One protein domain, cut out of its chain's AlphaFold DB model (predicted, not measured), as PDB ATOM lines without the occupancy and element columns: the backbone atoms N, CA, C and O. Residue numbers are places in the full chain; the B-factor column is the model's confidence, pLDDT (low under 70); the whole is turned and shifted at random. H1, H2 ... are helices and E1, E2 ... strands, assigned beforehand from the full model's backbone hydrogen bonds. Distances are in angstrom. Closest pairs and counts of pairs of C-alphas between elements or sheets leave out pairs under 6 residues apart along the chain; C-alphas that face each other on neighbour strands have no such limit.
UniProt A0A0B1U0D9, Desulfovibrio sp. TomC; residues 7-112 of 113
ATOM      1  N   CYS A   7     163.545 192.099 188.282       94.81
ATOM      2  CA  CYS A   7     164.992 192.109 188.515       94.81
ATOM      3  C   CYS A   7     165.456 193.437 189.135       94.81
ATOM      4  O   CYS A   7     166.249 193.425 190.070       94.81
ATOM      5  N   ASP A   8     164.946 194.574 188.647       95.69
ATOM      6  CA  ASP A   8     165.250 195.913 189.184       95.69
ATOM      7  C   ASP A   8     164.783 196.065 190.641       95.69
ATOM      8  O   ASP A   8     165.484 196.650 191.461       95.69
ATOM      9  N   ILE A   9     163.622 195.492 190.979       95.06
ATOM     10  CA  ILE A   9     163.079 195.498 192.346       95.06
ATOM     11  C   ILE A   9     163.911 194.606 193.272       95.06
ATOM     12  O   ILE A   9     164.281 195.036 194.360       95.06
ATOM     13  N   ILE A  10     164.214 193.376 192.851       95.50
ATOM     14  CA  ILE A  10     164.913 192.382 193.680       95.50
ATOM     15  C   ILE A  10     166.377 192.766 193.908       95.50
ATOM     16  O   ILE A  10     166.887 192.622 195.014       95.50
ATOM     17  N   LEU A  11     167.058 193.279 192.884       96.00
ATOM     18  CA  LEU A  11     168.456 193.701 192.996       96.00
ATOM     19  C   LEU A  11     168.606 195.098 193.610       96.00
ATOM     20  O   LEU A  11     169.674 195.431 194.125       96.00
ATOM     21  N   GLY A  12     167.568 195.927 193.523       95.44
ATOM     22  CA  GLY A  12     167.677 197.363 193.732       95.44
ATOM     23  C   GLY A  12     168.293 198.074 192.521       95.44
ATOM     24  O   GLY A  12     169.081 197.517 191.746       95.44
ATOM     25  N   HIS A  13     167.942 199.353 192.375       94.25
ATOM     26  CA  HIS A  13     168.155 200.094 191.132       94.25
ATOM     27  C   HIS A  13     169.620 200.187 190.690       94.25
ATOM     28  O   HIS A  13     169.950 200.001 189.515       94.25
ATOM     29  N   ASP A  14     170.525 200.458 191.630       94.69
ATOM     30  CA  ASP A  14     171.934 200.674 191.305       94.69
ATOM     31  C   ASP A  14     172.641 199.374 190.915       94.69
ATOM     32  O   ASP A  14     173.360 199.338 189.909       94.69
ATOM     33  N   ALA A  15     172.394 198.288 191.655       95.44
ATOM     34  CA  ALA A  15     172.952 196.977 191.345       95.44
ATOM     35  C   ALA A  15     172.428 196.464 190.000       95.44
ATOM     36  O   ALA A  15     173.218 196.035 189.157       95.44
ATOM     37  N   TYR A  16     171.123 196.601 189.756       96.56
ATOM     38  CA  TYR A  16     170.513 196.251 188.482       96.56
ATOM     39  C   TYR A  16     171.141 197.002 187.306       96.56
ATOM     40  O   TYR A  16     171.562 196.400 186.314       96.56
ATOM     41  N   ARG A  17     171.269 198.331 187.420       95.50
ATOM     42  CA  ARG A  17     171.880 199.154 186.370       95.50
ATOM     43  C   ARG A  17     173.355 198.852 186.165       95.50
ATOM     44  O   ARG A  17     173.836 198.991 185.041       95.50
ATOM     45  N   ARG A  18     174.102 198.506 187.213       96.62
ATOM     46  CA  ARG A  18     175.500 198.078 187.075       96.62
ATOM     47  C   ARG A  18     175.578 196.788 186.256       96.62
ATOM     48  O   ARG A  18     176.224 196.779 185.217       96.62
ATOM     49  N   LEU A  19     174.837 195.758 186.656       96.25
ATOM     50  CA  LEU A  19     174.846 194.443 186.008       96.25
ATOM     51  C   LEU A  19     174.348 194.499 184.550       96.25
ATOM     52  O   LEU A  19     174.931 193.869 183.673       96.25
ATOM     53  N   ARG A  20     173.339 195.330 184.252       94.94
ATOM     54  CA  ARG A  20     172.891 195.610 182.871       94.94
ATOM     55  C   ARG A  20     174.003 196.179 181.990       94.94
ATOM     56  O   ARG A  20     174.114 195.790 180.833       94.94
ATOM     57  N   ARG A  21     174.821 197.101 182.514       95.81
ATOM     58  CA  ARG A  21     175.961 197.677 181.770       95.81
ATOM     59  C   ARG A  21     177.082 196.671 181.538       95.81
ATOM     60  O   ARG A  21     177.853 196.833 180.604       95.81
ATOM     61  N   GLU A  22     177.156 195.646 182.375       95.69
ATOM     62  CA  GLU A  22     178.068 194.512 182.219       95.69
ATOM     63  C   GLU A  22     177.493 193.422 181.295       95.69
ATOM     64  O   GLU A  22     178.043 192.324 181.225       95.69
ATOM     65  N   SER A  23     176.398 193.716 180.581       95.62
ATOM     66  CA  SER A  23     175.736 192.803 179.644       95.62
ATOM     67  C   SER A  23     175.270 191.495 180.296       95.62
ATOM     68  O   SER A  23     175.307 190.440 179.666       95.62
ATOM     69  N   ALA A  24     174.821 191.553 181.555       97.19
ATOM     70  CA  ALA A  24     174.206 190.412 182.226       97.19
ATOM     71  C   ALA A  24     172.765 190.181 181.740       97.19
ATOM     72  O   ALA A  24     171.969 191.125 181.679       97.19
ATOM     73  N   PHE A  25     172.428 188.924 181.458       95.94
ATOM     74  CA  PHE A  25     171.046 188.462 181.334       95.94
ATOM     75  C   PHE A  25     170.606 187.795 182.639       95.94
ATOM     76  O   PHE A  25     171.386 187.059 183.244       95.94
ATOM     77  N   PHE A  26     169.375 188.051 183.084       96.25
ATOM     78  CA  PHE A  26     168.886 187.571 184.376       96.25
ATOM     79  C   PHE A  26     167.863 186.454 184.215       96.25
ATOM     80  O   PHE A  26     166.892 186.599 183.476       96.25
ATOM     81  N   PHE A  27     168.042 185.397 184.997       95.56
ATOM     82  CA  PHE A  27     167.067 184.343 185.208       95.56
ATOM     83  C   PHE A  27     166.445 184.496 186.594       95.56
ATOM     84  O   PHE A  27     167.138 184.460 187.612       95.56
ATOM     85  N   MET A  28     165.126 184.676 186.623       93.25
ATOM     86  CA  MET A  28     164.324 184.604 187.844       93.25
ATOM     87  C   MET A  28     163.859 183.159 188.076       93.25
ATOM     88  O   MET A  28     163.717 182.414 187.099       93.25
ATOM     89  N   PRO A  29     163.573 182.750 189.328       90.50
ATOM     90  CA  PRO A  29     163.136 181.388 189.627       90.50
ATOM     91  C   PRO A  29     161.961 180.911 188.763       90.50
ATOM     92  O   PRO A  29     161.983 179.781 188.282       90.50
ATOM     93  N   GLU A  30     160.978 181.777 188.487       84.62
ATOM     94  CA  GLU A  30     159.784 181.382 187.733       84.62
ATOM     95  C   GLU A  30     160.057 181.140 186.239       84.62
ATOM     96  O   GLU A  30     159.447 180.248 185.650       84.62
ATOM     97  N   TRP A  31     161.001 181.865 185.631       85.31
ATOM     98  CA  TRP A  31     161.393 181.634 184.231       85.31
ATOM     99  C   TRP A  31     162.411 180.519 184.083       85.31
ATOM    100  O   TRP A  31     162.441 179.860 183.050       85.31
ATOM    101  N   THR A  32     163.225 180.280 185.110       93.62
ATOM    102  CA  THR A  32     164.299 179.283 185.036       93.62
ATOM    103  C   THR A  32     163.736 177.889 184.795       93.62
ATOM    104  O   THR A  32     164.262 177.172 183.962       93.62
ATOM    105  N   GLY A  33     162.617 177.517 185.424       90.38
ATOM    106  CA  GLY A  33     161.996 176.205 185.194       90.38
ATOM    107  C   GLY A  33     161.377 176.016 183.800       90.38
ATOM    108  O   GLY A  33     161.079 174.892 183.413       90.38
ATOM    109  N   ARG A  34     161.170 177.100 183.041       92.69
ATOM    110  CA  ARG A  34     160.557 177.090 181.699       92.69
ATOM    111  C   ARG A  34     161.447 177.764 180.655       92.69
ATOM    112  O   ARG A  34     160.959 178.223 179.625       92.69
ATOM    113  N   TRP A  35     162.749 177.845 180.924       94.56
ATOM    114  CA  TRP A  35     163.678 178.649 180.136       94.56
ATOM    115  C   TRP A  35     163.673 178.244 178.657       94.56
ATOM    116  O   TRP A  35     163.574 179.104 177.785       94.56
ATOM    117  N   GLU A  36     163.695 176.941 178.366       93.50
ATOM    118  CA  GLU A  36     163.749 176.449 176.990       93.50
ATOM    119  C   GLU A  36     162.469 176.806 176.221       93.50
ATOM    120  O   GLU A  36     162.527 177.244 175.073       93.50
ATOM    121  N   GLU A  37     161.307 176.683 176.867       92.81
ATOM    122  CA  GLU A  37     160.019 177.068 176.287       92.81
ATOM    123  C   GLU A  37     159.995 178.562 175.946       92.81
ATOM    124  O   GLU A  37     159.646 178.930 174.824       92.81
ATOM    125  N   VAL A  38     160.421 179.414 176.885       90.56
ATOM    126  CA  VAL A  38     160.459 180.871 176.700       90.56
ATOM    127  C   VAL A  38     161.360 181.246 175.526       90.56
ATOM    128  O   VAL A  38     160.949 181.997 174.646       90.56
ATOM    129  N   PHE A  39     162.573 180.698 175.464       91.19
ATOM    130  CA  PHE A  39     163.507 181.033 174.392       91.19
ATOM    131  C   PHE A  39     163.048 180.497 173.035       91.19
ATOM    132  O   PHE A  39     163.019 181.240 172.054       91.19
ATOM    133  N   ARG A  40     162.646 179.227 172.963       90.62
ATOM    134  CA  ARG A  40     162.350 178.594 171.674       90.62
ATOM    135  C   ARG A  40     160.993 178.988 171.113       90.62
ATOM    136  O   ARG A  40     160.868 179.118 169.899       90.62
ATOM    137  N   ARG A  41     159.977 179.159 171.965       87.81
ATOM    138  CA  ARG A  41     158.600 179.432 171.524       87.81
ATOM    139  C   ARG A  41     158.240 180.903 171.619       87.81
ATOM    140  O   ARG A  41     157.806 181.473 170.627       87.81
ATOM    141  N   GLU A  42     158.437 181.514 172.781       90.06
ATOM    142  CA  GLU A  42     157.966 182.886 173.017       90.06
ATOM    143  C   GLU A  42     158.872 183.926 172.346       90.06
ATOM    144  O   GLU A  42     158.392 184.935 171.833       90.06
ATOM    145  N   LEU A  43     160.184 183.668 172.304       87.31
ATOM    146  CA  LEU A  43     161.158 184.528 171.621       87.31
ATOM    147  C   LEU A  43     161.457 184.087 170.179       87.31
ATOM    148  O   LEU A  43     162.182 184.785 169.472       87.31
ATOM    149  N   GLY A  44     160.905 182.953 169.732       90.00
ATOM    150  CA  GLY A  44     161.097 182.432 168.374       90.00
ATOM    151  C   GLY A  44     162.527 181.971 168.065       90.00
ATOM    152  O   GLY A  44     162.913 181.905 166.899       90.00
ATOM    153  N   LEU A  45     163.332 181.659 169.085       91.69
ATOM    154  CA  LEU A  45     164.706 181.179 168.919       91.69
ATOM    155  C   LEU A  45     164.696 179.651 168.772       91.69
ATOM    156  O   LEU A  45     165.102 178.908 169.663       91.69
ATOM    157  N   GLU A  46     164.137 179.176 167.658       89.50
ATOM    158  CA  GLU A  46     163.725 177.775 167.471       89.50
ATOM    159  C   GLU A  46     164.881 176.757 167.531       89.50
ATOM    160  O   GLU A  46     164.676 175.601 167.936       89.50
ATOM    161  N   SER A  47     166.092 177.185 167.157       93.12
ATOM    162  CA  SER A  47     167.318 176.386 167.186       93.12
ATOM    163  C   SER A  47     168.296 176.872 168.257       93.12
ATOM    164  O   SER A  47     168.349 178.053 168.601       93.12
ATOM    165  N   GLN A  48     169.110 175.942 168.760       94.06
ATOM    166  CA  GLN A  48     170.161 176.250 169.728       94.06
ATOM    167  C   GLN A  48     171.191 177.233 169.164       94.06
ATOM    168  O   GLN A  48     171.577 178.158 169.870       94.06
ATOM    169  N   ASP A  49     171.596 177.071 167.902       96.06
ATOM    170  CA  ASP A  49     172.585 177.951 167.271       96.06
ATOM    171  C   ASP A  49     172.087 179.398 167.197       96.06
ATOM    172  O   ASP A  49     172.812 180.310 167.583       96.06
ATOM    173  N   LEU A  50     170.826 179.603 166.798       94.81
ATOM    174  CA  LEU A  50     170.220 180.933 166.736       94.81
ATOM    175  C   LEU A  50     170.097 181.556 168.129       94.81
ATOM    176  O   LEU A  50     170.424 182.724 168.327       94.81
ATOM    177  N   ALA A  51     169.640 180.773 169.109       94.88
ATOM    178  CA  ALA A  51     169.516 181.232 170.486       94.88
ATOM    179  C   ALA A  51     170.881 181.598 171.091       94.88
ATOM    180  O   ALA A  51     171.003 182.602 171.791       94.88
ATOM    181  N   ARG A  52     171.913 180.799 170.800       95.81
ATOM    182  CA  ARG A  52     173.294 181.030 171.222       95.81
ATOM    183  C   ARG A  52     173.856 182.295 170.586       95.81
ATOM    184  O   ARG A  52     174.315 183.163 171.317       95.81
ATOM    185  N   GLU A  53     173.790 182.417 169.264       95.88
ATOM    186  CA  GLU A  53     174.264 183.596 168.533       95.88
ATOM    187  C   GLU A  53     173.618 184.872 169.081       95.88
ATOM    188  O   GLU A  53     174.322 185.772 169.540       95.88
ATOM    189  N   PHE A  54     172.285 184.889 169.175       94.62
ATOM    190  CA  PHE A  54     171.528 186.008 169.733       94.62
ATOM    191  C   PHE A  54     171.984 186.383 171.151       94.62
ATOM    192  O   PHE A  54     172.203 187.556 171.464       94.62
ATOM    193  N   MET A  55     172.156 185.386 172.025       95.69
ATOM    194  CA  MET A  55     172.582 185.637 173.398       95.69
ATOM    195  C   MET A  55     174.007 186.178 173.477       95.69
ATOM    196  O   MET A  55     174.241 187.095 174.260       95.69
ATOM    197  N   HIS A  56     174.941 185.677 172.670       96.38
ATOM    198  CA  HIS A  56     176.327 186.161 172.646       96.38
ATOM    199  C   HIS A  56     176.473 187.556 172.025       96.38
ATOM    200  O   HIS A  56     177.365 188.308 172.424       96.38
ATOM    201  N   GLU A  57     175.593 187.950 171.102       95.75
ATOM    202  CA  GLU A  57     175.564 189.321 170.575       95.75
ATOM    203  C   GLU A  57     175.116 190.342 171.630       95.75
ATOM    204  O   GLU A  57     175.635 191.462 171.694       95.75
ATOM    205  N   MET A  58     174.151 189.967 172.472       93.62
ATOM    206  CA  MET A  58     173.525 190.882 173.431       93.62
ATOM    207  C   MET A  58     174.137 190.830 174.834       93.62
ATOM    208  O   MET A  58     174.122 191.829 175.568       93.62
ATOM    209  N   HIS A  59     174.665 189.674 175.230       96.69
ATOM    210  CA  HIS A  59     175.020 189.353 176.606       96.69
ATOM    211  C   HIS A  59     176.396 188.696 176.715       96.69
ATOM    212  O   HIS A  59     176.895 188.065 175.794       96.69
ATOM    213  N   LYS A  60     177.036 188.876 177.873       94.88
ATOM    214  CA  LYS A  60     178.362 188.301 178.171       94.88
ATOM    215  C   LYS A  60     178.326 187.232 179.253       94.88
ATOM    216  O   LYS A  60     179.294 186.496 179.422       94.88
ATOM    217  N   ARG A  61     177.260 187.221 180.050       96.38
ATOM    218  CA  ARG A  61     177.071 186.283 181.151       96.38
ATOM    219  C   ARG A  61     175.607 186.153 181.514       96.38
ATOM    220  O   ARG A  61     174.830 187.103 181.364       96.38
ATOM    221  N   LEU A  62     175.285 185.007 182.086       97.62
ATOM    222  CA  LEU A  62     173.980 184.690 182.629       97.62
ATOM    223  C   LEU A  62     174.041 184.788 184.157       97.62
ATOM    224  O   LEU A  62     175.044 184.456 184.798       97.62
ATOM    225  N   VAL A  63     172.972 185.295 184.757       97.88
ATOM    226  CA  VAL A  63     172.874 185.485 186.203       97.88
ATOM    227  C   VAL A  63     171.550 184.916 186.680       97.88
ATOM    228  O   VAL A  63     170.495 185.450 186.347       97.88
ATOM    229  N   TYR A  64     171.598 183.864 187.486       97.69
ATOM    230  CA  TYR A  64     170.432 183.388 188.217       97.69
ATOM    231  C   TYR A  64     170.277 184.181 189.517       97.69
ATOM    232  O   TYR A  64     171.238 184.343 190.275       97.69
ATOM    233  N   LEU A  65     169.075 184.702 189.757       96.94
ATOM    234  CA  LEU A  65     168.732 185.467 190.954       96.94
ATOM    235  C   LEU A  65     168.047 184.558 191.973       96.94
ATOM    236  O   LEU A  65     166.837 184.338 191.920       96.94
ATOM    237  N   ASP A  66     168.833 184.060 192.921       95.75
ATOM    238  CA  ASP A  66     168.362 183.244 194.029       95.75
ATOM    239  C   ASP A  66     167.744 184.120 195.127       95.75
ATOM    240  O   ASP A  66     168.421 184.826 195.883       95.75
ATOM    241  N   THR A  67     166.418 184.092 195.206       93.44
ATOM    242  CA  THR A  67     165.653 184.839 196.209       93.44
ATOM    243  C   THR A  67     165.577 184.127 197.560       93.44
ATOM    244  O   THR A  67     165.068 184.711 198.517       93.44
ATOM    245  N   GLY A  68     166.045 182.878 197.654       93.44
ATOM    246  CA  GLY A  68     165.909 182.018 198.830       93.44
ATOM    247  C   GLY A  68     164.494 181.477 199.063       93.44
ATOM    248  O   GLY A  68     164.235 180.892 200.111       93.44
ATOM    249  N   LEU A  69     163.561 181.685 198.125       91.00
ATOM    250  CA  LEU A  69     162.177 181.192 198.226       91.00
ATOM    251  C   LEU A  69     162.004 179.759 197.710       91.00
ATOM    252  O   LEU A  69     161.040 179.086 198.072       91.00
ATOM    253  N   THR A  70     162.913 179.310 196.851       90.56
ATOM    254  CA  THR A  70     162.937 177.974 196.253       90.56
ATOM    255  C   THR A  70     164.365 177.452 196.272       90.56
ATOM    256  O   THR A  70     165.303 178.246 196.311       90.56
ATOM    257  N   GLU A  71     164.546 176.135 196.209       93.69
ATOM    258  CA  GLU A  71     165.880 175.556 196.039       93.69
ATOM    259  C   GLU A  71     166.511 176.021 194.717       93.69
ATOM    260  O   GLU A  71     165.826 176.144 193.697       93.69
ATOM    261  N   THR A  72     167.818 176.287 194.737       95.56
ATOM    262  CA  THR A  72     168.580 176.670 193.545       95.56
ATOM    263  C   THR A  72     168.609 175.494 192.549       95.56
ATOM    264  O   THR A  72     169.117 174.421 192.893       95.56
ATOM    265  N   PRO A  73     168.121 175.650 191.304       96.31
ATOM    266  CA  PRO A  73     167.983 174.541 190.359       96.31
ATOM    267  C   PRO A  73     169.294 174.271 189.598       96.31
ATOM    268  O   PRO A  73     169.376 174.489 188.392       96.31
ATOM    269  N   TYR A  74     170.344 173.824 190.295       96.44
ATOM    270  CA  TYR A  74     171.700 173.695 189.734       96.44
ATOM    271  C   TYR A  74     171.786 172.853 188.453       96.44
ATOM    272  O   TYR A  74     172.533 173.223 187.551       96.44
ATOM    273  N   GLU A  75     171.017 171.766 188.347       96.94
ATOM    274  CA  GLU A  75     170.971 170.943 187.127       96.94
ATOM    275  C   GLU A  75     170.448 171.754 185.934       96.94
ATOM    276  O   GLU A  75     171.104 171.836 184.901       96.94
ATOM    277  N   THR A  76     169.333 172.468 186.110       97.31
ATOM    278  CA  THR A  76     168.778 173.348 185.071       97.31
ATOM    279  C   THR A  76     169.733 174.483 184.703       97.31
ATOM    280  O   THR A  76     169.823 174.859 183.538       97.31
ATOM    281  N   LEU A  77     170.463 175.042 185.674       97.75
ATOM    282  CA  LEU A  77     171.458 176.080 185.397       97.75
ATOM    283  C   LEU A  77     172.633 175.542 184.569       97.75
ATOM    284  O   LEU A  77     173.119 176.252 183.691       97.75
ATOM    285  N   ALA A  78     173.055 174.298 184.808       97.50
ATOM    286  CA  ALA A  78     174.075 173.638 183.997       97.50
ATOM    287  C   ALA A  78     173.583 173.382 182.560       97.50
ATOM    288  O   ALA A  78     174.330 173.617 181.611       97.50
ATOM    289  N   ASP A  79     172.319 172.984 182.389       97.00
ATOM    290  CA  ASP A  79     171.709 172.824 181.062       97.00
ATOM    291  C   ASP A  79     171.660 174.154 180.296       97.00
ATOM    292  O   ASP A  79     172.003 174.207 179.115       97.00
ATOM    293  N   ILE A  80     171.290 175.245 180.974       97.38
ATOM    294  CA  ILE A  80     171.291 176.607 180.416       97.38
ATOM    295  C   ILE A  80     172.708 177.012 179.989       97.38
ATOM    296  O   ILE A  80     172.898 177.498 178.871       97.38
ATOM    297  N   GLU A  81     173.701 176.810 180.859       97.38
ATOM    298  CA  GLU A  81     175.104 177.123 180.573       97.38
ATOM    299  C   GLU A  81     175.596 176.371 179.330       97.38
ATOM    300  O   GLU A  81     176.157 176.985 178.422       97.38
ATOM    301  N   ALA A  82     175.315 175.068 179.239       97.31
ATOM    302  CA  ALA A  82     175.680 174.241 178.093       97.31
ATOM    303  C   ALA A  82     174.923 174.631 176.810       97.31
ATOM    304  O   ALA A  82     175.497 174.639 175.714       97.31
ATOM    305  N   PHE A  83     173.638 174.977 176.920       96.44
ATOM    306  CA  PHE A  83     172.817 175.358 175.775       96.44
ATOM    307  C   PHE A  83     173.353 176.633 175.117       96.44
ATOM    308  O   PHE A  83     173.665 176.629 173.918       96.44
ATOM    309  N   PHE A  84     173.538 177.688 175.913       96.44
ATOM    310  CA  PHE A  84     174.018 178.985 175.439       96.44
ATOM    311  C   PHE A  84     175.536 179.079 175.312       96.44
ATOM    312  O   PHE A  84     176.010 180.060 174.750       96.44
ATOM    313  N   ASP A  85     176.298 178.099 175.802       97.31
ATOM    314  CA  ASP A  85     177.764 178.178 175.873       97.31
ATOM    315  C   ASP A  85     178.215 179.491 176.541       97.31
ATOM    316  O   ASP A  85     179.036 180.250 176.026       97.31
ATOM    317  N   MET A  86     177.561 179.832 177.655       97.06
ATOM    318  CA  MET A  86     177.742 181.103 178.354       97.06
ATOM    319  C   MET A  86     177.661 180.886 179.865       97.06
ATOM    320  O   MET A  86     176.680 180.305 180.331       97.06
ATOM    321  N   PRO A  87     178.632 181.396 180.648       95.69
ATOM    322  CA  PRO A  87     178.712 181.102 182.071       95.69
ATOM    323  C   PRO A  87     177.494 181.622 182.837       95.69
ATOM    324  O   PRO A  87     177.092 182.785 182.677       95.69
ATOM    325  N   VAL A  88     176.967 180.777 183.721       97.75
ATOM    326  CA  VAL A  88     175.889 181.100 184.655       97.75
ATOM    327  C   VAL A  88     176.472 181.358 186.041       97.75
ATOM    328  O   VAL A  88     177.219 180.562 186.601       97.75
ATOM    329  N   THR A  89     176.103 182.490 186.635       97.06
ATOM    330  CA  THR A  89     176.468 182.827 188.019       97.06
ATOM    331  C   THR A  89     175.231 182.888 188.900       97.06
ATOM    332  O   THR A  89     174.235 183.508 188.532       97.06
ATOM    333  N   VAL A  90     175.295 182.267 190.077       97.31
ATOM    334  CA  VAL A  90     174.237 182.359 191.090       97.31
ATOM    335  C   VAL A  90     174.501 183.578 191.967       97.31
ATOM    336  O   VAL A  90     175.553 183.699 192.597       97.31
ATOM    337  N   MET A  91     173.540 184.495 192.011       96.88
ATOM    338  CA  MET A  91     173.541 185.635 192.918       96.88
ATOM    339  C   MET A  91     172.426 185.476 193.941       96.88
ATOM    340  O   MET A  91     171.315 185.131 193.567       96.88
ATOM    341  N   HIS A  92     172.704 185.815 195.199       95.88
ATOM    342  CA  HIS A  92     171.750 185.702 196.306       95.88
ATOM    343  C   HIS A  92     171.337 187.098 196.803       95.88
ATOM    344  O   HIS A  92     171.835 187.551 197.836       95.88
ATOM    345  N   PRO A  93     170.501 187.850 196.059       92.88
ATOM    346  CA  PRO A  93     170.062 189.179 196.483       92.88
ATOM    347  C   PRO A  93     169.145 189.163 197.716       92.88
ATOM    348  O   PRO A  93     168.979 190.204 198.352       92.88
ATOM    349  N   GLY A  94     168.544 188.016 198.057       90.62
ATOM    350  CA  GLY A  94     167.521 187.937 199.098       90.62
ATOM    351  C   GLY A  94     166.275 188.757 198.737       90.62
ATOM    352  O   GLY A  94     165.957 188.935 197.561       90.62
ATOM    353  N   LEU A  95     165.556 189.252 199.751       94.38
ATOM    354  CA  LEU A  95     164.277 189.967 199.582       94.38
ATOM    355  C   LEU A  95     164.248 191.364 200.220       94.38
ATOM    356  O   LEU A  95     163.200 192.011 200.237       94.38
ATOM    357  N   ASP A  96     165.378 191.862 200.725       94.94
ATOM    358  CA  ASP A  96     165.422 193.141 201.444       94.94
ATOM    359  C   ASP A  96     165.025 194.324 200.555       94.94
ATOM    360  O   ASP A  96     164.250 195.186 200.971       94.94
ATOM    361  N   GLN A  97     165.493 194.337 199.303       95.62
ATOM    362  CA  GLN A  97     165.137 195.381 198.336       95.62
ATOM    363  C   GLN A  97     163.651 195.333 197.965       95.62
ATOM    364  O   GLN A  97     163.005 196.376 197.875       95.62
ATOM    365  N   LEU A  98     163.075 194.131 197.841       94.75
ATOM    366  CA  LEU A  98     161.637 193.967 197.630       94.75
ATOM    367  C   LEU A  98     160.841 194.512 198.820       94.75
ATOM    368  O   LEU A  98     159.897 195.276 198.629       94.75
ATOM    369  N   LYS A  99     161.238 194.159 200.048       95.69
ATOM    370  CA  LYS A  99     160.599 194.664 201.269       95.69
ATOM    371  C   LYS A  99     160.653 196.190 201.320       95.69
ATOM    372  O   LYS A  99     159.628 196.824 201.562       95.69
ATOM    373  N   ALA A 100     161.819 196.778 201.057       94.44
ATOM    374  CA  ALA A 100     161.977 198.226 201.009       94.44
ATOM    375  C   ALA A 100     161.089 198.858 199.927       94.44
ATOM    376  O   ALA A 100     160.446 199.874 200.181       94.44
ATOM    377  N   ALA A 101     160.999 198.261 198.737       93.06
ATOM    378  CA  ALA A 101     160.146 198.761 197.661       93.06
ATOM    379  C   ALA A 101     158.654 198.747 198.039       93.06
ATOM    380  O   ALA A 101     157.956 199.728 197.784       93.06
ATOM    381  N   ILE A 102     158.179 197.677 198.688       93.69
ATOM    382  CA  ILE A 102     156.794 197.571 199.171       93.69
ATOM    383  C   ILE A 102     156.513 198.637 200.237       93.69
ATOM    384  O   ILE A 102     155.529 199.362 200.115       93.69
ATOM    385  N   LEU A 103     157.385 198.774 201.243       95.19
ATOM    386  CA  LEU A 103     157.218 199.761 202.319       95.19
ATOM    387  C   LEU A 103     157.193 201.199 201.781       95.19
ATOM    388  O   LEU A 103     156.272 201.946 202.096       95.19
ATOM    389  N   ASN A 104     158.124 201.553 200.890       91.31
ATOM    390  CA  ASN A 104     158.126 202.859 200.223       91.31
ATOM    391  C   ASN A 104     156.843 203.096 199.402       91.31
ATOM    392  O   ASN A 104     156.362 204.223 199.294       91.31
ATOM    393  N   GLY A 105     156.298 202.048 198.778       90.94
ATOM    394  CA  GLY A 105     155.029 202.121 198.057       90.94
ATOM    395  C   GLY A 105     153.849 202.423 198.983       90.94
ATOM    396  O   GLY A 105     153.022 203.269 198.644       90.94
ATOM    397  N   LEU A 106     153.801 201.777 200.150       93.50
ATOM    398  CA  LEU A 106     152.771 201.993 201.171       93.50
ATOM    399  C   LEU A 106     152.840 203.407 201.761       93.50
ATOM    400  O   LEU A 106     151.829 204.100 201.762       93.50
ATOM    401  N   GLU A 107     154.028 203.881 202.148       93.00
ATOM    402  CA  GLU A 107     154.215 205.244 202.678       93.00
ATOM    403  C   GLU A 107     153.733 206.319 201.697       93.00
ATOM    404  O   GLU A 107     153.134 207.324 202.080       93.00
ATOM    405  N   ARG A 108     153.966 206.104 200.398       89.50
ATOM    406  CA  ARG A 108     153.472 207.014 199.366       89.50
ATOM    407  C   ARG A 108     151.953 207.019 199.294       89.50
ATOM    408  O   ARG A 108     151.399 208.091 199.104       89.50
ATOM    409  N   LEU A 109     151.296 205.864 199.407       89.56
ATOM    410  CA  LEU A 109     149.833 205.777 199.388       89.56
ATOM    411  C   LEU A 109     149.214 206.472 200.605       89.56
ATOM    412  O   LEU A 109     148.264 207.228 200.429       89.56
ATOM    413  N   ASP A 110     149.795 206.289 201.791       81.56
ATOM    414  CA  ASP A 110     149.341 206.945 203.024       81.56
ATOM    415  C   ASP A 110     149.498 208.474 202.961       81.56
ATOM    416  O   ASP A 110     148.696 209.205 203.528       81.56
ATOM    417  N   HIS A 111     150.486 208.984 202.219       71.44
ATOM    418  CA  HIS A 111     150.632 210.420 201.960       71.44
ATOM    419  C   HIS A 111     149.589 211.008 200.991       71.44
ATOM    420  O   HIS A 111     149.490 212.234 200.890       71.44
ATOM    421  N   TYR A 112     148.838 210.169 200.273       57.00
ATOM    422  CA  TYR A 112     147.748 210.580 199.377       57.00
ATOM    423  C   TYR A 112     146.346 210.243 199.924       57.00
ATOM    424  O   TYR A 112     145.365 210.518 199.227       57.00
TER     425      TYR A 112
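Overview. This is residues 7 to 112 of the 113 residues of a protein of Desulfovibrio sp. TomC (UniProt A0A0B1U0D9). A small sheet of three parallel strands has H6 packed over one face and running along the strands, with H5 crosswise at the end of H6. H7 reaches away from this body as an arm, and residues 103 to 112, of which 103 to 110 belong to H7, stick out and make the domain long. The printed part has 106 residues, with seven named helices and three named strands in the order H1 H2 E1 H3 H4 H5 E2 H6 E3 H7, and the class is mostly helix. The sheet's order is E1 E2 E3. The whole is only just loose, close to compact, with a radius of gyration of the C-alphas of 15.8 A, and it spans 52 by 27 by 24 A.

Arrangement. H1, residues 7 to 11, and H2, residues 13 to 21, touch only at the corner by their link, and only just, with 3 pairs of C-alphas within 8 A; the closest C-alphas are those of Asp 8 and Tyr 16, 5.3 A apart. H2 is near E1, residues 24 to 27. E1 is parallel to E2, residues 61 to 65, with N 27 and O 63 at 2.8 A, within hydrogen-bond range. E2 is the inner strand, parallel also to E3, residues 88 to 91, with N 89 and O 62 at 2.9 A, within that range. H1 and H2 only graze this sheet. H3, residues 29 to 32, and H5, residues 48 to 58, also only graze it, each with 5 pairs of C-alphas within 10 A, only just on it. H4, residues 35 to 42, is not on the sheet; it is close to but not clearly touching H5, with the closest C-alphas, those of Phe 39 and Ala 51, 7.2 A apart. Between E1 and E2 stand H3, H4 and H5, a strand-helix-strand unit, that is, parallel neighbour strands with helices between them in the chain. E2, H6, residues 74 to 84, and E3 form another, with a right-handed crossover. H6 makes two layers with the sheet, a helix on one face, at a height over the sheet of 9.8 A. It is over E2 and, only just, over E3, on which 3 of its 11 C-alphas fall, and runs along the strands at 26 degrees to E2 on the local plane. H5 and H6 touch, about perpendicular at 86 degrees, with the closest C-alphas, those of Arg 52 and Phe 84, 4.7 A apart. H7, residues 96 to 110, touches H1 with residues 96 to 101 alone; the closest C-alphas are those of Ile 10 and Leu 98, 5.4 A apart. H2 and H7 are apart. Every O i to N i+4 pair is within hydrogen-bond range in H1, H2, H4, H5, H6 and H7, while H3 is too short for such a pair.

Along the chain. H1 begins at C-alpha 7, (164.992, 192.109, 188.515). H2 is 12.4 A long, H5 15.5 A, E2 12.9 A and H6 15.4 A. H7 is 21.3 A long and ends at C-alpha 110, (149.341, 206.945, 203.024).

Size, cuts and confidence. The C-alphas of Asp 49 and His 111, the two farthest apart, are 52.3 A apart. The printed part has no cut and no long link; E2 to H6 is short and the others are tight. The mean pLDDT of the printed part is 93.7, with residue 112 under 70.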